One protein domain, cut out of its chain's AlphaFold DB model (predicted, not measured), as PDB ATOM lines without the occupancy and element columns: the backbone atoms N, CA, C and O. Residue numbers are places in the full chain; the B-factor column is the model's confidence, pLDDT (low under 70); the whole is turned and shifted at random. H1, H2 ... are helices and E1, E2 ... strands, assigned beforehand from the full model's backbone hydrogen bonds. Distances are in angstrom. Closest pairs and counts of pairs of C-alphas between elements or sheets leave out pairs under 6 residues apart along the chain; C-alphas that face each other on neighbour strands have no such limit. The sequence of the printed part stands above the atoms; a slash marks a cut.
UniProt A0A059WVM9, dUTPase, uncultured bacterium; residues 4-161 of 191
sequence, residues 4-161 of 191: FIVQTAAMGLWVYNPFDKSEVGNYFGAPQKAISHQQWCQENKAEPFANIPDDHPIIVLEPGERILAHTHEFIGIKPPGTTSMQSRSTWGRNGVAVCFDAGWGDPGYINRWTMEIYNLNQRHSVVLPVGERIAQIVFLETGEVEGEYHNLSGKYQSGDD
ATOM      1  N   PHE A   4     -34.808  24.293  20.377       85.25
ATOM      2  CA  PHE A   4     -34.406  25.272  19.368       85.25
ATOM      3  C   PHE A   4     -35.070  24.923  18.039       85.25
ATOM      4  O   PHE A   4     -35.620  23.836  17.882       85.25
ATOM      5  N   ILE A   5     -35.082  25.847  17.093       85.06
ATOM      6  CA  ILE A   5     -35.704  25.666  15.785       85.06
ATOM      7  C   ILE A   5     -34.645  25.940  14.725       85.06
ATOM      8  O   ILE A   5     -33.973  26.971  14.770       85.06
ATOM      9  N   VAL A   6     -34.499  25.007  13.789       75.38
ATOM     10  CA  VAL A   6     -33.517  25.064  12.703       75.38
ATOM     11  C   VAL A   6     -34.242  25.372  11.406       75.38
ATOM     12  O   VAL A   6     -35.326  24.847  11.166       75.38
ATOM     13  N   GLN A   7     -33.651  26.205  10.557       74.75
ATOM     14  CA  GLN A   7     -34.164  26.390   9.206       74.75
ATOM     15  C   GLN A   7     -34.102  25.065   8.433       74.75
ATOM     16  O   GLN A   7     -33.049  24.439   8.333       74.75
ATOM     17  N   THR A   8     -35.214  24.646   7.837       65.62
ATOM     18  CA  THR A   8     -35.235  23.483   6.951       65.62
ATOM     19  C   THR A   8     -34.879  23.893   5.521       65.62
ATOM     20  O   THR A   8     -35.106  25.028   5.088       65.62
ATOM     21  N   ALA A   9     -34.311  22.964   4.754       56.88
ATOM     22  CA  ALA A   9     -34.144  23.153   3.321       56.88
ATOM     23  C   ALA A   9     -35.531  23.150   2.655       56.88
ATOM     24  O   ALA A   9     -36.178  22.107   2.550       56.88
ATOM     25  N   ALA A  10     -36.005  24.317   2.220       53.56
ATOM     26  CA  ALA A  10     -37.285  24.428   1.533       53.56
ATOM     27  C   ALA A  10     -37.229  23.720   0.166       53.56
ATOM     28  O   ALA A  10     -36.368  24.015  -0.664       53.56
ATOM     29  N   MET A  11     -38.174  22.812  -0.097       46.56
ATOM     30  CA  MET A  11     -38.464  22.344  -1.455       46.56
ATOM     31  C   MET A  11     -39.525  23.265  -2.073       46.56
ATOM     32  O   MET A  11     -40.692  23.196  -1.697       46.56
ATOM     33  N   GLY A  12     -39.129  24.146  -2.997       58.44
ATOM     34  CA  GLY A  12     -40.039  25.102  -3.639       58.44
ATOM     35  C   GLY A  12     -39.327  26.261  -4.344       58.44
ATOM     36  O   GLY A  12     -38.121  26.210  -4.581       58.44
ATOM     37  N   LEU A  13     -40.089  27.304  -4.698       56.62
ATOM     38  CA  LEU A  13     -39.549  28.591  -5.157       56.62
ATOM     39  C   LEU A  13     -38.480  29.097  -4.170       56.62
ATOM     40  O   LEU A  13     -38.650  28.988  -2.962       56.62
ATOM     41  N   TRP A  14     -37.403  29.702  -4.680       75.00
ATOM     42  CA  TRP A  14     -36.278  30.251  -3.894       75.00
ATOM     43  C   TRP A  14     -36.644  31.440  -2.980       75.00
ATOM     44  O   TRP A  14     -35.764  32.095  -2.424       75.00
ATOM     45  N   VAL A  15     -37.932  31.756  -2.846       86.12
ATOM     46  CA  VAL A  15     -38.438  32.903  -2.096       86.12
ATOM     47  C   VAL A  15     -39.225  32.383  -0.904       86.12
ATOM     48  O   VAL A  15     -40.171  31.625  -1.072       86.12
ATOM     49  N   TYR A  16     -38.827  32.813   0.290       88.94
ATOM     50  CA  TYR A  16     -39.546  32.580   1.537       88.94
ATOM     51  C   TYR A  16     -40.486  33.760   1.811       88.94
ATOM     52  O   TYR A  16     -40.021  34.900   1.894       88.94
ATOM     53  N   ASN A  17     -41.788  33.500   1.964       93.31
ATOM     54  CA  ASN A  17     -42.774  34.504   2.347       93.31
ATOM     55  C   ASN A  17     -43.048  34.464   3.869       93.31
ATOM     56  O   ASN A  17     -43.869  33.667   4.329       93.31
ATOM     57  N   PRO A  18     -42.450  35.361   4.681       93.94
ATOM     58  CA  PRO A  18     -42.698  35.406   6.128       93.94
ATOM     59  C   PRO A  18     -44.120  35.870   6.497       93.94
ATOM     60  O   PRO A  18     -44.483  35.905   7.677       93.94
ATOM     61  N   PHE A  19     -44.924  36.266   5.506       94.94
ATOM     62  CA  PHE A  19     -46.292  36.751   5.674       94.94
ATOM     63  C   PHE A  19     -47.345  35.661   5.460       94.94
ATOM     64  O   PHE A  19     -48.529  35.929   5.644       94.94
ATOM     65  N   ASP A  20     -46.930  34.435   5.136       94.56
ATOM     66  CA  ASP A  20     -47.794  33.258   5.107       94.56
ATOM     67  C   ASP A  20     -47.443  32.310   6.265       94.56
ATOM     68  O   ASP A  20     -46.296  31.905   6.456       94.56
ATOM     69  N   LYS A  21     -48.443  31.939   7.070       95.06
ATOM     70  CA  LYS A  21     -48.230  31.094   8.255       95.06
ATOM     71  C   LYS A  21     -47.720  29.693   7.898       95.06
ATOM     72  O   LYS A  21     -46.946  29.121   8.668       95.06
ATOM     73  N   SER A  22     -48.180  29.126   6.785       93.62
ATOM     74  CA  SER A  22     -47.758  27.800   6.336       93.62
ATOM     75  C   SER A  22     -46.321  27.825   5.822       93.62
ATOM     76  O   SER A  22     -45.552  26.931   6.164       93.62
ATOM     77  N   GLU A  23     -45.915  28.883   5.113       93.12
ATOM     78  CA  GLU A  23     -44.525  29.056   4.682       93.12
ATOM     79  C   GLU A  23     -43.571  29.253   5.860       93.12
ATOM     80  O   GLU A  23     -42.519  28.619   5.880       93.12
ATOM     81  N   VAL A  24     -43.947  30.037   6.880       94.31
ATOM     82  CA  VAL A  24     -43.178  30.132   8.140       94.31
ATOM     83  C   VAL A  24     -43.002  28.748   8.768       94.31
ATOM     84  O   VAL A  24     -41.889  28.368   9.129       94.31
ATOM     85  N   GLY A  25     -44.089  27.978   8.879       92.88
ATOM     86  CA  GLY A  25     -44.053  26.625   9.437       92.88
ATOM     87  C   GLY A  25     -43.176  25.666   8.629       92.88
ATOM     88  O   GLY A  25     -42.406  24.910   9.212       92.88
ATOM     89  N   ASN A  26     -43.238  25.729   7.299       90.75
ATOM     90  CA  ASN A  26     -42.413  24.904   6.419       90.75
ATOM     91  C   ASN A  26     -40.933  25.292   6.520       90.75
ATOM     92  O   ASN A  26     -40.081  24.422   6.671       90.75
ATOM     93  N   TYR A  27     -40.631  26.592   6.491       90.56
ATOM     94  CA  TYR A  27     -39.267  27.115   6.523       90.56
ATOM     95  C   TYR A  27     -38.537  26.790   7.832       90.56
ATOM     96  O   TYR A  27     -37.357  26.459   7.809       90.56
ATOM     97  N   PHE A  28     -39.221  26.857   8.974       92.00
ATOM     98  CA  PHE A  28     -38.622  26.602  10.290       92.00
ATOM     99  C   PHE A  28     -38.837  25.174  10.819       92.00
ATOM    100  O   PHE A  28     -38.131  24.738  11.723       92.00
ATOM    101  N   GLY A  29     -39.797  24.424  10.278       91.06
ATOM    102  CA  GLY A  29     -40.077  23.057  10.707       91.06
ATOM    103  C   GLY A  29     -40.516  22.931  12.173       91.06
ATOM    104  O   GLY A  29     -41.019  23.869  12.796       91.06
ATOM    105  N   ALA A  30     -40.359  21.723  12.720       92.94
ATOM    106  CA  ALA A  30     -40.686  21.420  14.111       92.94
ATOM    107  C   ALA A  30     -39.510  21.744  15.053       92.94
ATOM    108  O   ALA A  30     -38.351  21.566  14.659       92.94
ATOM    109  N   PRO A  31     -39.777  22.136  16.315       94.75
ATOM    110  CA  PRO A  31     -38.719  22.336  17.295       94.75
ATOM    111  C   PRO A  31     -37.882  21.081  17.538       94.75
ATOM    112  O   PRO A  31     -38.398  19.979  17.721       94.75
ATOM    113  N   GLN A  32     -36.576  21.289  17.599       95.12
ATOM    114  CA  GLN A  32     -35.551  20.301  17.897       95.12
ATOM    115  C   GLN A  32     -35.146  20.380  19.371       95.12
ATOM    116  O   GLN A  32     -35.377  21.383  20.052       95.12
ATOM    117  N   LYS A  33     -34.521  19.316  19.879       95.19
ATOM    118  CA  LYS A  33     -33.902  19.280  21.211       95.19
ATOM    119  C   LYS A  33     -32.427  18.955  21.067       95.19
ATOM    120  O   LYS A  33     -32.068  18.087  20.280       95.19
ATOM    121  N   ALA A  34     -31.596  19.625  21.860       96.50
ATOM    122  CA  ALA A  34     -30.178  19.304  21.925       96.50
ATOM    123  C   ALA A  34     -29.982  17.857  22.402       96.50
ATOM    124  O   ALA A  34     -30.635  17.427  23.359       96.50
ATOM    125  N   ILE A  35     -29.083  17.139  21.736       97.31
ATOM    126  CA  ILE A  35     -28.629  15.802  22.128       97.31
ATOM    127  C   ILE A  35     -27.363  15.917  22.979       97.31
ATOM    128  O   ILE A  35     -26.737  16.979  23.024       97.31
ATOM    129  N   SER A  36     -26.993  14.846  23.683       98.38
ATOM    130  CA  SER A  36     -25.754  14.853  24.466       98.38
ATOM    131  C   SER A  36     -24.525  14.936  23.560       98.38
ATOM    132  O   SER A  36     -24.540  14.484  22.413       98.38
ATOM    133  N   HIS A  37     -23.442  15.490  24.097       98.44
ATOM    134  CA  HIS A  37     -22.142  15.571  23.443       98.44
ATOM    135  C   HIS A  37     -21.671  14.204  22.933       98.44
ATOM    136  O   HIS A  37     -21.324  14.070  21.761       98.44
ATOM    137  N   GLN A  38     -21.752  13.170  23.774       98.44
ATOM    138  CA  GLN A  38     -21.385  11.808  23.402       98.44
ATOM    139  C   GLN A  38     -22.243  11.272  22.251       98.44
ATOM    140  O   GLN A  38     -21.705  10.666  21.323       98.44
ATOM    141  N   GLN A  39     -23.559  11.505  22.285       98.44
ATOM    142  CA  GLN A  39     -24.453  11.072  21.214       98.44
ATOM    143  C   GLN A  39     -24.095  11.767  19.893       98.44
ATOM    144  O   GLN A  39     -23.946  11.100  18.872       98.44
ATOM    145  N   TRP A  40     -23.876  13.087  19.916       98.25
ATOM    146  CA  TRP A  40     -23.499  13.842  18.721       98.25
ATOM    147  C   TRP A  40     -22.180  13.343  18.116       98.25
ATOM    148  O   TRP A  40     -22.098  13.136  16.903       98.25
ATOM    149  N   CYS A  41     -21.164  13.089  18.949       98.19
ATOM    150  CA  CYS A  41     -19.879  12.544  18.506       98.19
ATOM    151  C   CYS A  41     -20.029  11.166  17.847       98.19
ATOM    152  O   CYS A  41     -19.428  10.924  16.800       98.19
ATOM    153  N   GLN A  42     -20.861  10.282  18.407       98.12
ATOM    154  CA  GLN A  42     -21.140   8.963  17.827       98.12
ATOM    155  C   GLN A  42     -21.838   9.071  16.465       98.12
ATOM    156  O   GLN A  42     -21.413   8.423  15.505       98.12
ATOM    157  N   GLU A  43     -22.872   9.909  16.365       97.81
ATOM    158  CA  GLU A  43     -23.643  10.111  15.131       97.81
ATOM    159  C   GLU A  43     -22.792  10.720  14.005       97.81
ATOM    160  O   GLU A  43     -22.927  10.330  12.844       97.81
ATOM    161  N   ASN A  44     -21.860  11.613  14.351       97.38
ATOM    162  CA  ASN A  44     -21.010  12.324  13.392       97.38
ATOM    163  C   ASN A  44     -19.615  11.701  13.218       97.38
ATOM    164  O   ASN A  44     -18.811  12.219  12.442       97.38
ATOM    165  N   LYS A  45     -19.319  10.589  13.909       97.56
ATOM    166  CA  LYS A  45     -17.993   9.937  13.934       97.56
ATOM    167  C   LYS A  45     -16.866  10.927  14.267       97.56
ATOM    168  O   LYS A  45     -15.812  10.914  13.632       97.56
ATOM    169  N   ALA A  46     -17.122  11.804  15.232       96.31
ATOM    170  CA  ALA A  46     -16.211  12.852  15.665       96.31
ATOM    171  C   ALA A  46     -15.551  12.488  17.001       96.31
ATOM    172  O   ALA A  46     -16.163  11.846  17.854       96.31
ATOM    173  N   GLU A  47     -14.315  12.945  17.196       97.31
ATOM    174  CA  GLU A  47     -13.652  12.879  18.500       97.31
ATOM    175  C   GLU A  47     -14.341  13.820  19.508       97.31
ATOM    176  O   GLU A  47     -14.823  14.886  19.104       97.31
ATOM    177  N   PRO A  48     -14.376  13.476  20.811       97.31
ATOM    178  CA  PRO A  48     -14.943  14.345  21.838       97.31
ATOM    179  C   PRO A  48     -14.262  15.715  21.902       97.31
ATOM    180  O   PRO A  48     -13.033  15.836  21.874       97.31
ATOM    181  N   PHE A  49     -15.065  16.764  22.054       97.38
ATOM    182  CA  PHE A  49     -14.578  18.118  22.284       97.38
ATOM    183  C   PHE A  49     -14.014  18.261  23.698       97.38
ATOM    184  O   PHE A  49     -14.638  17.885  24.692       97.38
ATOM    185  N   ALA A  50     -12.832  18.864  23.806       97.69
ATOM    186  CA  ALA A  50     -12.231  19.144  25.101       97.69
ATOM    187  C   ALA A  50     -13.126  20.071  25.946       97.69
ATOM    188  O   ALA A  50     -13.703  21.031  25.437       97.69
ATOM    189  N   ASN A  51     -13.162  19.823  27.257       97.12
ATOM    190  CA  ASN A  51     -13.894  20.614  28.258       97.12
ATOM    191  C   ASN A  51     -15.429  20.609  28.134       97.12
ATOM    192  O   ASN A  51     -16.081  21.447  28.755       97.12
ATOM    193  N   ILE A  52     -16.014  19.661  27.399       97.81
ATOM    194  CA  ILE A  52     -17.462  19.431  27.378       97.81
ATOM    195  C   ILE A  52     -17.726  18.008  27.901       97.81
ATOM    196  O   ILE A  52     -17.239  17.055  27.292       97.81
ATOM    197  N   PRO A  53     -18.458  17.826  29.018       98.19
ATOM    198  CA  PRO A  53     -18.806  16.493  29.516       98.19
ATOM    199  C   PRO A  53     -19.618  15.681  28.498       98.19
ATOM    200  O   PRO A  53     -20.427  16.242  27.764       98.19
ATOM    201  N   ASP A  54     -19.432  14.362  28.473       98.19
ATOM    202  CA  ASP A  54     -20.100  13.432  27.547       98.19
ATOM    203  C   ASP A  54     -21.635  13.517  27.588       98.19
ATOM    204  O   ASP A  54     -22.308  13.422  26.561       98.19
ATOM    205  N   ASP A  55     -22.202  13.705  28.776       97.94
ATOM    206  CA  ASP A  55     -23.644  13.790  29.004       97.94
ATOM    207  C   ASP A  55     -24.210  15.202  28.785       97.94
ATOM    208  O   ASP A  55     -25.431  15.387  28.798       97.94
ATOM    209  N   HIS A  56     -23.352  16.199  28.551       98.31
ATOM    210  CA  HIS A  56     -23.783  17.581  28.417       98.31
ATOM    211  C   HIS A  56     -24.508  17.809  27.080       98.31
ATOM    212  O   HIS A  56     -23.975  17.448  26.030       98.31
ATOM    213  N   PRO A  57     -25.705  18.421  27.072       98.31
ATOM    214  CA  PRO A  57     -26.418  18.732  25.840       98.31
ATOM    215  C   PRO A  57     -25.699  19.811  25.024       98.31
ATOM    216  O   PRO A  57     -25.370  20.874  25.553       98.31
ATOM    217  N   ILE A  58     -25.513  19.571  23.726       98.25
ATOM    218  CA  ILE A  58     -24.858  20.516  22.813       98.25
ATOM    219  C   ILE A  58     -25.682  20.769  21.553       98.25
ATOM    220  O   ILE A  58     -26.506  19.954  21.136       98.25
ATOM    221  N   ILE A  59     -25.412  21.909  20.926       98.00
ATOM    222  CA  ILE A  59     -25.854  22.248  19.575       98.00
ATOM    223  C   ILE A  59     -24.594  22.560  18.768       98.00
ATOM    224  O   ILE A  59     -23.786  23.376  19.200       98.00
ATOM    225  N   VAL A  60     -24.401  21.917  17.619       97.56
ATOM    226  CA  VAL A  60     -23.310  22.259  16.697       97.56
ATOM    227  C   VAL A  60     -23.909  23.048  15.545       97.56
ATOM    228  O   VAL A  60     -24.733  22.511  14.817       97.56
ATOM    229  N   LEU A  61     -23.518  24.317  15.433       96.50
ATOM    230  CA  LEU A  61     -24.047  25.269  14.460       96.50
ATOM    231  C   LEU A  61     -23.104  25.350  13.255       96.50
ATOM    232  O   LEU A  61     -21.940  25.736  13.409       96.50
ATOM    233  N   GLU A  62     -23.577  24.975  12.074       97.44
ATOM    234  CA  GLU A  62     -22.811  24.956  10.826       97.44
ATOM    235  C   GLU A  62     -22.418  26.368  10.349       97.44
ATOM    236  O   GLU A  62     -22.992  27.367  10.790       97.44
ATOM    237  N   PRO A  63     -21.407  26.502   9.469       97.56
ATOM    238  CA  PRO A  63     -21.035  27.791   8.891       97.56
ATOM    239  C   PRO A  63     -22.210  28.490   8.198       97.56
ATOM    240  O   PRO A  63     -22.819  27.932   7.287       97.56
ATOM    241  N   GLY A  64     -22.507  29.729   8.595       95.69
ATOM    242  CA  GLY A  64     -23.617  30.508   8.040       95.69
ATOM    243  C   GLY A  64     -25.014  30.032   8.454       95.69
ATOM    244  O   GLY A  64     -26.005  30.561   7.944       95.69
ATOM    245  N   GLU A  65     -25.110  29.057   9.361       95.00
ATOM    246  CA  GLU A  65     -26.384  28.565   9.876       95.00
ATOM    247  C   GLU A  65     -26.984  29.544  10.894       95.00
ATOM    248  O   GLU A  65     -26.281  30.140  11.721       95.00
ATOM    249  N   ARG A  66     -28.314  29.672  10.837       94.25
ATOM    250  CA  ARG A  66     -29.132  30.387  11.816       94.25
ATOM    251  C   ARG A  66     -30.107  29.432  12.489       94.25
ATOM    252  O   ARG A  66     -30.855  28.733  11.805       94.25
ATOM    253  N   ILE A  67     -30.207  29.532  13.808       96.00
ATOM    254  CA  ILE A  67     -31.271  28.896  14.590       96.00
ATOM    255  C   ILE A  67     -32.053  29.932  15.398       96.00
ATOM    256  O   ILE A  67     -31.522  30.978  15.774       96.00
ATOM    257  N   LEU A  68     -33.308  29.611  15.711       96.88
ATOM    258  CA  LEU A  68     -34.047  30.284  16.777       96.88
ATOM    259  C   LEU A  68     -33.878  29.471  18.060       96.88
ATOM    260  O   LEU A  68     -34.340  28.334  18.157       96.88
ATOM    261  N   ALA A  69     -33.209  30.057  19.043       96.75
ATOM    262  CA  ALA A  69     -33.084  29.514  20.391       96.75
ATOM    263  C   ALA A  69     -33.788  30.441  21.385       96.75
ATOM    264  O   ALA A  69     -34.302  31.489  21.006       96.75
ATOM    265  N   HIS A  70     -33.813  30.084  22.666       97.00
ATOM    266  CA  HIS A  70     -34.429  30.926  23.687       97.00
ATOM    267  C   HIS A  70     -33.612  30.985  24.975       97.00
ATOM    268  O   HIS A  70     -32.898  30.038  25.315       97.00
ATOM    269  N   THR A  71     -33.751  32.072  25.734       97.19
ATOM    270  CA  THR A  71     -33.179  32.174  27.087       97.19
ATOM    271  C   THR A  71     -33.749  31.103  28.012       97.19
ATOM    272  O   THR A  71     -34.859  30.596  27.804       97.19
ATOM    273  N   HIS A  72     -33.006  30.747  29.063       96.56
ATOM    274  CA  HIS A  72     -33.539  29.892  30.127       96.56
ATOM    275  C   HIS A  72     -34.523  30.653  31.021       96.56
ATOM    276  O   HIS A  72     -35.469  30.068  31.557       96.56
ATOM    277  N   GLU A  73     -34.293  31.951  31.134       96.75
ATOM    278  CA  GLU A  73     -34.973  32.922  31.962       96.75
ATOM    279  C   GLU A  73     -36.207  33.482  31.256       96.75
ATOM    280  O   GLU A  73     -36.197  33.695  30.042       96.75
ATOM    281  N   PHE A  74     -37.240  33.782  32.043       96.69
ATOM    282  CA  PHE A  74     -38.248  34.766  31.665       96.69
ATOM    283  C   PHE A  74     -37.780  36.114  32.205       96.69
ATOM    284  O   PHE A  74     -37.616  36.263  33.417       96.69
ATOM    285  N   ILE A  75     -37.508  37.062  31.316       96.25
ATOM    286  CA  ILE A  75     -36.875  38.330  31.673       96.25
ATOM    287  C   ILE A  75     -37.470  39.474  30.860       96.25
ATOM    288  O   ILE A  75     -37.899  39.294  29.722       96.25
ATOM    289  N   GLY A  76     -37.508  40.652  31.468       95.62
ATOM    290  CA  GLY A  76     -38.062  41.852  30.870       95.62
ATOM    291  C   GLY A  76     -38.245  42.951  31.903       95.62
ATOM    292  O   GLY A  76     -37.813  42.814  33.051       95.62
ATOM    293  N   ILE A  77     -38.887  44.038  31.495       95.69
ATOM    294  CA  ILE A  77     -39.126  45.211  32.335       95.69
ATOM    295  C   ILE A  77     -40.521  45.773  32.052       95.69
ATOM    296  O   ILE A  77     -40.991  45.744  30.916       95.69
ATOM    297  N   LYS A  78     -41.192  46.272  33.093       94.56
ATOM    298  CA  LYS A  78     -42.445  47.026  32.946       94.56
ATOM    299  C   LYS A  78     -42.148  48.491  32.594       94.56
ATOM    300  O   LYS A  78     -41.058  48.970  32.910       94.56
ATOM    301  N   PRO A  79     -43.087  49.229  31.983       93.94
ATOM    302  CA  PRO A  79     -42.954  50.674  31.840       93.94
ATOM    303  C   PRO A  79     -42.655  51.363  33.184       93.94
ATOM    304  O   PRO A  79     -43.159  50.905  34.215       93.94
ATOM    305  N   PRO A  80     -41.879  52.460  33.204       94.81
ATOM    306  CA  PRO A  80     -41.270  53.167  32.070       94.81
ATOM    307  C   PRO A  80     -39.843  52.675  31.733       94.81
ATOM    308  O   PRO A  80     -38.879  53.441  31.777       94.81
ATOM    309  N   GLY A  81     -39.674  51.387  31.419       95.75
ATOM    310  CA  GLY A  81     -38.387  50.820  31.019       95.75
ATOM    311  C   GLY A  81     -38.432  50.033  29.714       95.75
ATOM    312  O   GLY A  81     -39.478  49.545  29.290       95.75
ATOM    313  N   THR A  82     -37.256  49.867  29.117       97.00
ATOM    314  CA  THR A  82     -36.976  48.992  27.975       97.00
ATOM    315  C   THR A  82     -35.728  48.160  28.262       97.00
ATOM    316  O   THR A  82     -35.008  48.363  29.247       97.00
ATOM    317  N   THR A  83     -35.471  47.187  27.402       97.25
ATOM    318  CA  THR A  83     -34.329  46.287  27.504       97.25
ATOM    319  C   THR A  83     -33.623  46.157  26.167       97.25
ATOM    320  O   THR A  83     -34.231  46.318  25.114       97.25
ATOM    321  N   SER A  84     -32.333  45.835  26.208       96.62
ATOM    322  CA  SER A  84     -31.568  45.462  25.025       96.62
ATOM    323  C   SER A  84     -30.768  44.189  25.285       96.62
ATOM    324  O   SER A  84     -29.932  44.148  26.191       96.62
ATOM    325  N   MET A  85     -31.011  43.149  24.492       97.19
ATOM    326  CA  MET A  85     -30.175  41.960  24.442       97.19
ATOM    327  C   MET A  85     -28.907  42.237  23.643       97.19
ATOM    328  O   MET A  85     -28.948  42.793  22.549       97.19
ATOM    329  N   GLN A  86     -27.777  41.808  24.194       95.81
ATOM    330  CA  GLN A  86     -26.467  41.904  23.570       95.81
ATOM    331  C   GLN A  86     -25.746  40.561  23.666       95.81
ATOM    332  O   GLN A  86     -25.782  39.887  24.700       95.81
ATOM    333  N   SER A  87     -25.024  40.187  22.612       95.44
ATOM    334  CA  SER A  87     -24.134  39.023  22.657       95.44
ATOM    335  C   SER A  87     -23.000  39.282  23.656       95.44
ATOM    336  O   SER A  87     -22.475  40.397  23.749       95.44
ATOM    337  N   ARG A  88     -22.582  38.272  24.427       97.00
ATOM    338  CA  ARG A  88     -21.390  38.423  25.278       97.00
ATOM    339  C   ARG A  88     -20.133  38.414  24.412       97.00
ATOM    340  O   ARG A  88     -20.028  37.644  23.462       97.00
ATOM    341  N   SER A  89     -19.143  39.229  24.789       96.62
ATOM    342  CA  SER A  89     -17.933  39.439  23.977       96.62
ATOM    343  C   SER A  89     -17.207  38.137  23.618       96.62
ATOM    344  O   SER A  89     -16.725  38.015  22.500       96.62
ATOM    345  N   THR A  90     -17.168  37.144  24.513       96.88
ATOM    346  CA  THR A  90     -16.571  35.830  24.220       96.88
ATOM    347  C   THR A  90     -17.199  35.168  22.996       96.88
ATOM    348  O   THR A  90     -16.472  34.670  22.145       96.88
ATOM    349  N   TRP A  91     -18.524  35.200  22.869       97.06
ATOM    350  CA  TRP A  91     -19.233  34.587  21.745       97.06
ATOM    351  C   TRP A  91     -19.080  35.406  20.469       97.06
ATOM    352  O   TRP A  91     -18.720  34.852  19.435       97.06
ATOM    353  N   GLY A  92     -19.182  36.734  20.575       96.19
ATOM    354  CA  GLY A  92     -18.908  37.623  19.444       96.19
ATOM    355  C   GLY A  92     -17.497  37.437  18.867       96.19
ATOM    356  O   GLY A  92     -17.329  37.375  17.654       96.19
ATOM    357  N   ARG A  93     -16.477  37.256  19.719       96.88
ATOM    358  CA  ARG A  93     -15.089  36.977  19.290       96.88
ATOM    359  C   ARG A  93     -14.918  35.614  18.615       96.88
ATOM    360  O   ARG A  93     -13.986  35.459  17.837       96.88
ATOM    361  N   ASN A  94     -15.796  34.655  18.905       97.00
ATOM    362  CA  ASN A  94     -15.839  33.350  18.243       97.00
ATOM    363  C   ASN A  94     -16.726  33.357  16.984       97.00
ATOM    364  O   ASN A  94     -17.025  32.297  16.443       97.00
ATOM    365  N   GLY A  95     -17.171  34.529  16.518       96.44
ATOM    366  CA  GLY A  95     -18.028  34.635  15.340       96.44
ATOM    367  C   GLY A  95     -19.452  34.134  15.581       96.44
ATOM    368  O   GLY A  95     -20.103  33.702  14.640       96.44
ATOM    369  N   VAL A  96     -19.948  34.181  16.821       97.25
ATOM    370  CA  VAL A  96     -21.338  33.840  17.145       97.25
ATOM    371  C   VAL A  96     -22.098  35.108  17.511       97.25
ATOM    372  O   VAL A  96     -21.779  35.770  18.504       97.25
ATOM    373  N   ALA A  97     -23.119  35.429  16.720       96.31
ATOM    374  CA  ALA A  97     -24.117  36.432  17.071       96.31
ATOM    375  C   ALA A  97     -25.313  35.738  17.728       96.31
ATOM    376  O   ALA A  97     -25.710  34.670  17.288       96.31
ATOM    377  N   VAL A  98     -25.870  36.326  18.787       93.31
ATOM    378  CA  VAL A  98     -27.038  35.795  19.525       93.31
ATOM    379  C   VAL A  98     -28.307  36.601  19.251       93.31
ATOM    380  O   VAL A  98     -29.416  36.079  19.267       93.31
ATOM    381  N   CYS A  99     -28.123  37.895  19.028       86.25
ATOM    382  CA  CYS A  99     -29.143  38.873  18.690       86.25
ATOM    383  C   CYS A  99     -28.669  39.549  17.400       86.25
ATOM    384  O   CYS A  99     -28.009  40.588  17.447       86.25
ATOM    385  N   PHE A 100     -28.853  38.865  16.268       78.81
ATOM    386  CA  PHE A 100     -28.243  39.279  15.004       78.81
ATOM    387  C   PHE A 100     -28.763  40.642  14.519       78.81
ATOM    388  O   PHE A 100     -27.966  41.463  14.068       78.81
ATOM    389  N   ASP A 101     -30.059  40.910  14.682       78.94
ATOM    390  CA  ASP A 101     -30.711  42.142  14.224       78.94
ATOM    391  C   ASP A 101     -31.624  42.799  15.284       78.94
ATOM    392  O   ASP A 101     -31.517  44.003  15.531       78.94
ATOM    393  N   ALA A 102     -32.487  42.035  15.958       83.44
ATOM    394  CA  ALA A 102     -33.514  42.527  16.870       83.44
ATOM    395  C   ALA A 102     -33.077  42.391  18.337       83.44
ATOM    396  O   ALA A 102     -33.357  41.407  19.020       83.44
ATOM    397  N   GLY A 103     -32.360  43.403  18.828       88.31
ATOM    398  CA  GLY A 103     -31.882  43.441  20.213       88.31
ATOM    399  C   GLY A 103     -32.821  44.123  21.212       88.31
ATOM    400  O   GLY A 103     -32.618  43.958  22.407       88.31
ATOM    401  N   TRP A 104     -33.807  44.911  20.779       94.38
ATOM    402  CA  TRP A 104     -34.642  45.723  21.679       94.38
ATOM    403  C   TRP A 104     -35.871  44.972  22.194       94.38
ATOM    404  O   TRP A 104     -36.525  44.254  21.446       94.38
ATOM    405  N   GLY A 105     -36.190  45.172  23.472       94.75
ATOM    406  CA  GLY A 105     -37.395  44.660  24.119       94.75
ATOM    407  C   GLY A 105     -38.340  45.792  24.466       94.75
ATOM    408  O   GLY A 105     -37.990  46.685  25.245       94.75
ATOM    409  N   ASP A 106     -39.540  45.731  23.905       95.31
ATOM    410  CA  ASP A 106     -40.577  46.729  24.125       95.31
ATOM    411  C   ASP A 106     -40.980  46.828  25.611       95.31
ATOM    412  O   ASP A 106     -40.971  45.820  26.331       95.31
ATOM    413  N   PRO A 107     -41.373  48.020  26.094       96.25
ATOM    414  CA  PRO A 107     -41.888  48.198  27.448       96.25
ATOM    415  C   PRO A 107     -43.023  47.218  27.783       96.25
ATOM    416  O   PRO A 107     -44.015  47.110  27.062       96.25
ATOM    417  N   GLY A 108     -42.890  46.486  28.890       95.44
ATOM    418  CA  GLY A 108     -43.857  45.467  29.312       95.44
ATOM    419  C   GLY A 108     -43.668  44.089  28.665       95.44
ATOM    420  O   GLY A 108     -44.392  43.157  29.024       95.44
ATOM    421  N   TYR A 109     -42.700  43.910  27.758       96.38
ATOM    422  CA  TYR A 109     -42.321  42.581  27.279       96.38
ATOM    423  C   TYR A 109     -41.525  41.835  28.357       96.38
ATOM    424  O   TYR A 109     -40.436  42.254  28.748       96.38
ATOM    425  N   ILE A 110     -42.081  40.726  28.848       96.56
ATOM    426  CA  ILE A 110     -41.503  39.827  29.849       96.56
ATOM    427  C   ILE A 110     -41.804  38.389  29.418       96.56
ATOM    428  O   ILE A 110     -42.874  37.845  29.689       96.56
ATOM    429  N   ASN A 111     -40.845  37.748  28.755       96.69
ATOM    430  CA  ASN A 111     -40.983  36.366  28.294       96.69
ATOM    431  C   ASN A 111     -39.610  35.670  28.233       96.69
ATOM    432  O   ASN A 111     -38.590  36.259  28.605       96.69
ATOM    433  N   ARG A 112     -39.557  34.420  27.758       95.94
ATOM    434  CA  ARG A 112     -38.313  33.870  27.203       95.94
ATOM    435  C   ARG A 112     -37.983  34.623  25.928       95.94
ATOM    436  O   ARG A 112     -38.805  34.709  25.019       95.94
ATOM    437  N   TRP A 113     -36.778  35.164  25.868       96.38
ATOM    438  CA  TRP A 113     -36.330  35.891  24.697       96.38
ATOM    439  C   TRP A 113     -35.893  34.914  23.626       96.38
ATOM    440  O   TRP A 113     -35.029  34.076  23.885       96.38
ATOM    441  N   THR A 114     -36.478  35.046  22.439       96.56
ATOM    442  CA  THR A 114     -35.970  34.398  21.233       96.56
ATOM    443  C   THR A 114     -34.606  34.992  20.892       96.56
ATOM    444  O   THR A 114     -34.429  36.207  20.898       96.56
ATOM    445  N   MET A 115     -33.647  34.122  20.609       96.44
ATOM    446  CA  MET A 115     -32.297  34.448  20.179       96.44
ATOM    447  C   MET A 115     -32.125  33.959  18.746       96.44
ATOM    448  O   MET A 115     -32.322  32.775  18.464       96.44
ATOM    449  N   GLU A 116     -31.732  34.863  17.861       95.00
ATOM    450  CA  GLU A 116     -31.351  34.556  16.486       95.00
ATOM    451  C   GLU A 116     -29.865  34.214  16.466       95.00
ATOM    452  O   GLU A 116     -29.015  35.057  16.160       95.00
ATOM    453  N   ILE A 117     -29.542  32.987  16.884       96.88
ATOM    454  CA  ILE A 117     -28.149  32.566  16.979       96.88
ATOM    455  C   ILE A 117     -27.637  32.260  15.577       96.88
ATOM    456  O   ILE A 117     -28.173  31.391  14.890       96.88
ATOM    457  N   TYR A 118     -26.587  32.972  15.176       96.94
ATOM    458  CA  TYR A 118     -25.982  32.881  13.857       96.94
ATOM    459  C   TYR A 118     -24.488  32.584  13.956       96.94
ATOM    460  O   TYR A 118     -23.758  33.255  14.697       96.94
ATOM    461  N   ASN A 119     -24.022  31.617  13.166       97.62
ATOM    462  CA  ASN A 119     -22.599  31.353  12.999       97.62
ATOM    463  C   ASN A 119     -22.031  32.192  11.845       97.62
ATOM    464  O   ASN A 119     -22.184  31.859  10.672       97.62
ATOM    465  N   LEU A 120     -21.324  33.268  12.186       97.00
ATOM    466  CA  LEU A 120     -20.661  34.163  11.231       97.00
ATOM    467  C   LEU A 120     -19.396  33.548  10.614       97.00
ATOM    468  O   LEU A 120     -18.836  34.113   9.671       97.00
ATOM    469  N   ASN A 121     -18.908  32.422  11.138       97.56
ATOM    470  CA  ASN A 121     -17.755  31.745  10.560       97.56
ATOM    471  C   ASN A 121     -18.130  31.119   9.213       97.56
ATOM    472  O   ASN A 121     -19.176  30.501   9.061       97.56
ATOM    473  N   GLN A 122     -17.228  31.226   8.236       96.12
ATOM    474  CA  GLN A 122     -17.476  30.756   6.864       96.12
ATOM    475  C   GLN A 122     -17.073  29.296   6.620       96.12
ATOM    476  O   GLN A 122     -17.428  28.722   5.597       96.12
ATOM    477  N   ARG A 123     -16.258  28.711   7.506       96.25
ATOM    478  CA  ARG A 123     -15.636  27.389   7.290       96.25
ATOM    479  C   ARG A 123     -15.701  26.454   8.489       96.25
ATOM    480  O   ARG A 123     -15.344  25.287   8.356       96.25
ATOM    481  N   HIS A 124     -16.082  26.963   9.654       96.50
ATOM    482  CA  HIS A 124     -16.023  26.212  10.898       96.50
ATOM    483  C   HIS A 124     -17.369  26.242  11.597       96.50
ATOM    484  O   HIS A 124     -17.942  27.315  11.801       96.50
ATOM    485  N   SER A 125     -17.858  25.058  11.955       97.31
ATOM    486  CA  SER A 125     -18.984  24.927  12.866       97.31
ATOM    487  C   SER A 125     -18.570  25.370  14.266       97.31
ATOM    488  O   SER A 125     -17.401  25.242  14.646       97.31
ATOM    489  N   VAL A 126     -19.525  25.869  15.042       97.56
ATOM    490  CA  VAL A 126     -19.304  26.258  16.439       97.56
ATOM    491  C   VAL A 126     -20.177  25.399  17.341       97.56
ATOM    492  O   VAL A 126     -21.375  25.263  17.107       97.56
ATOM    493  N   VAL A 127     -19.577  24.817  18.380       97.75
ATOM    494  CA  VAL A 127     -20.308  24.075  19.411       97.75
ATOM    495  C   VAL A 127     -20.849  25.032  20.472       97.75
ATOM    496  O   VAL A 127     -20.127  25.881  20.996       97.75
ATOM    497  N   LEU A 128     -22.129  24.879  20.792       97.56
ATOM    498  CA  LEU A 128     -22.873  25.638  21.787       97.56
ATOM    499  C   LEU A 128     -23.348  24.669  22.884       97.56
ATOM    500  O   LEU A 128     -24.353  23.975  22.697       97.56
ATOM    501  N   PRO A 129     -22.644  24.582  24.024       97.62
ATOM    502  CA  PRO A 129     -23.143  23.865  25.191       97.62
ATOM    503  C   PRO A 129     -24.411  24.541  25.733       97.62
ATOM    504  O   PRO A 129     -24.467  25.765  25.889       97.62
ATOM    505  N   VAL A 130     -25.467  23.766  25.984       97.62
ATOM    506  CA  VAL A 130     -26.753  24.330  26.413       97.62
ATOM    507  C   VAL A 130     -26.681  24.788  27.869       97.62
ATOM    508  O   VAL A 130     -26.273  24.049  28.760       97.62
ATOM    509  N   GLY A 131     -27.161  26.006  28.121       96.25
ATOM    510  CA  GLY A 131     -27.093  26.654  29.433       96.25
ATOM    511  C   GLY A 131     -25.906  27.605  29.579       96.25
ATOM    512  O   GLY A 131     -25.782  28.272  30.607       96.25
ATOM    513  N   GLU A 132     -25.064  27.721  28.552       95.56
ATOM    514  CA  GLU A 132     -24.014  28.727  28.526       95.56
ATOM    515  C   GLU A 132     -24.570  30.148  28.594       95.56
ATOM    516  O   GLU A 132     -25.579  30.506  27.980       95.56
ATOM    517  N   ARG A 133     -23.839  31.013  29.301       97.00
ATOM    518  CA  ARG A 133     -24.138  32.447  29.320       97.00
ATOM    519  C   ARG A 133     -23.718  33.029  27.976       97.00
ATOM    520  O   ARG A 133     -22.560  33.428  27.816       97.00
ATOM    521  N   ILE A 134     -24.634  33.061  27.014       96.06
ATOM    522  CA  ILE A 134     -24.345  33.475  25.636       96.06
ATOM    523  C   ILE A 134     -24.656  34.957  25.364       96.06
ATOM    524  O   ILE A 134     -23.920  35.633  24.641       96.06
ATOM    525  N   ALA A 135     -25.652  35.502  26.062       96.38
ATOM    526  CA  ALA A 135     -26.086  36.895  25.977       96.38
ATOM    527  C   ALA A 135     -26.111  37.596  27.346       96.38
ATOM    528  O   ALA A 135     -25.836  37.000  28.392       96.38
ATOM    529  N   GLN A 136     -26.404  38.892  27.311       97.06
ATOM    530  CA  GLN A 136     -26.677  39.758  28.454       97.06
ATOM    531  C   GLN A 136     -27.834  40.703  28.105       97.06
ATOM    532  O   GLN A 136     -27.999  41.055  26.939       97.06
ATOM    533  N   ILE A 137     -28.611  41.115  29.108       97.75
ATOM    534  CA  ILE A 137     -29.680  42.108  28.960       97.75
ATOM    535  C   ILE A 137     -29.244  43.405  29.643       97.75
ATOM    536  O   ILE A 137     -28.849  43.392  30.810       97.75
ATOM    537  N   VAL A 138     -29.323  44.514  28.916       97.50
ATOM    538  CA  VAL A 138     -29.167  45.878  29.433       97.50
ATOM    539  C   VAL A 138     -30.554  46.450  29.687       97.50
ATOM    540  O   VAL A 138     -31.431  46.307  28.842       97.50
ATOM    541  N   PHE A 139     -30.752  47.100  30.830       98.06
ATOM    542  CA  PHE A 139     -32.002  47.776  31.178       98.06
ATOM    543  C   PHE A 139     -31.825  49.283  31.018       98.06
ATOM    544  O   PHE A 139     -30.814  49.830  31.463       98.06
ATOM    545  N   LEU A 140     -32.798  49.936  30.385       97.44
ATOM    546  CA  LEU A 140     -32.812  51.379  30.164       97.44
ATOM    547  C   LEU A 140     -34.172  51.957  30.568       97.44
ATOM    548  O   LEU A 140     -35.195  51.284  30.467       97.44
ATOM    549  N   GLU A 141     -34.179  53.211  31.003       96.56
ATOM    550  CA  GLU A 141     -35.399  53.984  31.248       96.56
ATOM    551  C   GLU A 141     -35.860  54.657  29.945       96.56
ATOM    552  O   GLU A 141     -35.031  55.186  29.203       96.56
ATOM    553  N   THR A 142     -37.163  54.626  29.649       92.62
ATOM    554  CA  THR A 142     -37.745  55.197  28.415       92.62
ATOM    555  C   THR A 142     -38.491  56.511  28.626       92.62
ATOM    556  O   THR A 142     -38.757  57.212  27.655       92.62
ATOM    557  N   GLY A 143     -38.861  56.840  29.867       92.88
ATOM    558  CA  GLY A 143     -39.901  57.834  30.148       92.88
ATOM    559  C   GLY A 143     -41.312  57.279  29.905       92.88
ATOM    560  O   GLY A 143     -41.500  56.063  29.823       92.88
ATOM    561  N   GLU A 144     -42.310  58.161  29.824       95.12
ATOM    562  CA  GLU A 144     -43.708  57.785  29.569       95.12
ATOM    563  C   GLU A 144     -43.866  57.090  28.206       95.12
ATOM    564  O   GLU A 144     -43.236  57.475  27.223       95.12
ATOM    565  N   VAL A 145     -44.697  56.046  28.158       94.69
ATOM    566  CA  VAL A 145     -44.943  55.231  26.957       94.69
ATOM    567  C   VAL A 145     -46.442  55.076  26.735       94.69
ATOM    568  O   VAL A 145     -47.208  55.052  27.695       94.69
ATOM    569  N   GLU A 146     -46.857  54.930  25.474       93.12
ATOM    570  CA  GLU A 146     -48.277  54.834  25.088       93.12
ATOM    571  C   GLU A 146     -48.995  53.620  25.697       93.12
ATOM    572  O   GLU A 146     -50.193  53.668  25.971       93.12
ATOM    573  N   GLY A 147     -48.271  52.522  25.925       91.88
ATOM    574  CA  GLY A 147     -48.818  51.318  26.530       91.88
ATOM    575  C   GLY A 147     -47.803  50.184  26.625       91.88
ATOM    576  O   GLY A 147     -46.693  50.261  26.102       91.88
ATOM    577  N   GLU A 148     -48.197  49.112  27.309       93.25
ATOM    578  CA  GLU A 148     -47.406  47.882  27.374       93.25
ATOM    579  C   GLU A 148     -47.500  47.067  26.079       93.25
ATOM    580  O   GLU A 148     -48.546  47.016  25.425       93.25
ATOM    581  N   TYR A 149     -46.427  46.340  25.768       93.12
ATOM    582  CA  TYR A 149     -46.286  45.510  24.572       93.12
ATOM    583  C   TYR A 149     -47.499  44.615  24.275       93.12
ATOM    584  O   TYR A 149     -47.940  44.527  23.125       93.12
ATOM    585  N   HIS A 150     -48.056  43.960  25.302       91.00
ATOM    586  CA  HIS A 150     -49.173  43.026  25.145       91.00
ATOM    587  C   HIS A 150     -50.492  43.705  24.732       91.00
ATOM    588  O   HIS A 150     -51.348  43.038  24.157       91.00
ATOM    589  N   ASN A 151     -50.638  45.012  24.978       90.94
ATOM    590  CA  ASN A 151     -51.817  45.796  24.603       90.94
ATOM    591  C   ASN A 151     -51.707  46.406  23.198       90.94
ATOM    592  O   ASN A 151     -52.732  46.664  22.573       90.94
ATOM    593  N   LEU A 152     -50.485  46.643  22.708       87.44
ATOM    594  CA  LEU A 152     -50.238  47.312  21.425       87.44
ATOM    595  C   LEU A 152     -50.059  46.318  20.269       87.44
ATOM    596  O   LEU A 152     -50.792  46.356  19.287       87.44
ATOM    597  N   SER A 153     -49.079  45.416  20.389       82.88
ATOM    598  CA  SER A 153     -48.755  44.413  19.364       82.88
ATOM    599  C   SER A 153     -49.139  43.015  19.830       82.88
ATOM    600  O   SER A 153     -49.790  42.264  19.101       82.88
ATOM    601  N   GLY A 154     -48.706  42.641  21.041       84.19
ATOM    602  CA  GLY A 154     -49.020  41.365  21.692       84.19
ATOM    603  C   GLY A 154     -48.655  40.110  20.896       84.19
ATOM    604  O   GLY A 154     -49.028  38.999  21.280       84.19
ATOM    605  N   LYS A 155     -47.912  40.233  19.784       92.38
ATOM    606  CA  LYS A 155     -47.636  39.096  18.898       92.38
ATOM    607  C   LYS A 155     -46.921  37.982  19.629       92.38
ATOM    608  O   LYS A 155     -47.245  36.832  19.349       92.38
ATOM    609  N   TYR A 156     -46.006  38.301  20.542       94.69
ATOM    610  CA  TYR A 156     -45.173  37.330  21.258       94.69
ATOM    611  C   TYR A 156     -45.461  37.261  22.768       94.69
ATOM    612  O   TYR A 156     -44.737  36.596  23.506       94.69
ATOM    613  N   GLN A 157     -46.529  37.913  23.241       94.88
ATOM    614  CA  GLN A 157     -46.941  37.886  24.644       94.88
ATOM    615  C   GLN A 157     -48.435  38.198  24.766       94.88
ATOM    616  O   GLN A 157     -48.884  39.260  24.348       94.88
ATOM    617  N   SER A 158     -49.198  37.267  25.343       88.88
ATOM    618  CA  SER A 158     -50.666  37.316  25.421       88.88
ATOM    619  C   SER A 158     -51.226  37.996  26.678       88.88
ATOM    620  O   SER A 158     -52.442  38.099  26.815       88.88
ATOM    621  N   GLY A 159     -50.372  38.426  27.609       92.25
ATOM    622  CA  GLY A 159     -50.757  39.072  28.868       92.25
ATOM    623  C   GLY A 159     -49.535  39.390  29.730       92.25
ATOM    624  O   GLY A 159     -48.411  39.344  29.236       92.25
ATOM    625  N   ASP A 160     -49.733  39.688  31.012       91.12
ATOM    626  CA  ASP A 160     -48.660  40.085  31.941       91.12
ATOM    627  C   ASP A 160     -48.522  39.170  33.179       91.12
ATOM    628  O   ASP A 160     -47.638  39.375  34.016       91.12
ATOM    629  N   ASP A 161     -49.341  38.116  33.282       94.56
ATOM    630  CA  ASP A 161     -49.187  37.079  34.308       94.56
ATOM    631  C   ASP A 161     -48.015  36.150  33.963       94.56
ATOM    632  O   ASP A 161     -48.134  35.198  33.188       94.56
TER     633      ASP A 161
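AT A GLANCE: This is residues 4 to 161 of the 191 residues of the protein "dUTPase" of uncultured bacterium (UniProt A0A059WVM9). Three small antiparallel sheets make an elongated body: the strongly twisted sheet E1 E3 E5 is its middle, the long ribbon E4 E7 runs beside it at a small gap, and the short ribbon E2 E6 follows toward one end. H2 and the loop of residues 45 to 56 make that end, H4 lies toward the opposite end, and residues 7 to 20 with H1 reach away from the body beyond E1. The printed part has 158 residues with four named helices and seven named strands, in the order E1 H1 H2 E2 E3 E4 H3 E5 E6 E7 H4; the class is mixed, helices and strands, with under half of the residues in named elements. It is only just compact, close to loose, with a radius of gyration of the C-alphas of 17.8 A, and spans 56 by 40 by 29 A.

IN THESE COORDINATES: In the largest sheet, E1 is residues 4 to 6, E3 residues 66 to 76, 24.0 A long, and E5 residues 110 to 119, 26.7 A. C-alpha 4 is at (-34.406, 25.272, 19.368). E4, residues 81 to 87, is 20.3 A long and E7, residues 135 to 141, 20.2 A. E2 is residues 57 to 61 and E6 residues 126 to 129. H1 is residues 21 to 28, H2 residues 37 to 44, H3 residues 89 to 93, and H4 residues 149 to 152, ending at C-alpha 152 (-50.238, 47.312, 21.425).

HOW THE PARTS SIT: E3 is the inner strand, antiparallel to E1 and E5, with N 5 and O 68 at 2.8 A and N 69 and O 115 at 2.9 A. E3 bends by 87 degrees at residue 73. E4 and E7 are antiparallel, with N 84 and O 138 at 2.8 A; E4 and E5 are near each other, with 5 pairs of C-alphas within 10 A. Residues 104 to 105 pair with 83 to 84 of E4, and residues 96 to 97 with 118 to 119 of E5. E2 and E6 are antiparallel, with N 128 and O 59 at 2.7 A. The closest C-alphas of E2 and E5 are those of Leu 61 and Asn 119, 6.4 A apart, and of H2 and E2 those of His 37 and Ile 58, 5.7 A. H1 only grazes the sheet E1 E3 E5, with residues 27 to 28. H3 and E7 are near each other, with 5 pairs of C-alphas within 10 A; H4 and E5 are apart. Every O i to N i+4 pair is within hydrogen-bond range in H1, H2 and H3, while H4 is too short for such a pair.

THE WHOLE: The two C-alphas farthest apart are those of Lys 45 and Glu 144, 56.5 A. The printed part has no cut. The links E1 to H1, H2 to E2 and H3 to E5 are long, with 14, 12 and 16 residues. The mean pLDDT of the printed part is 93.1; residues 8 to 13 are under 70.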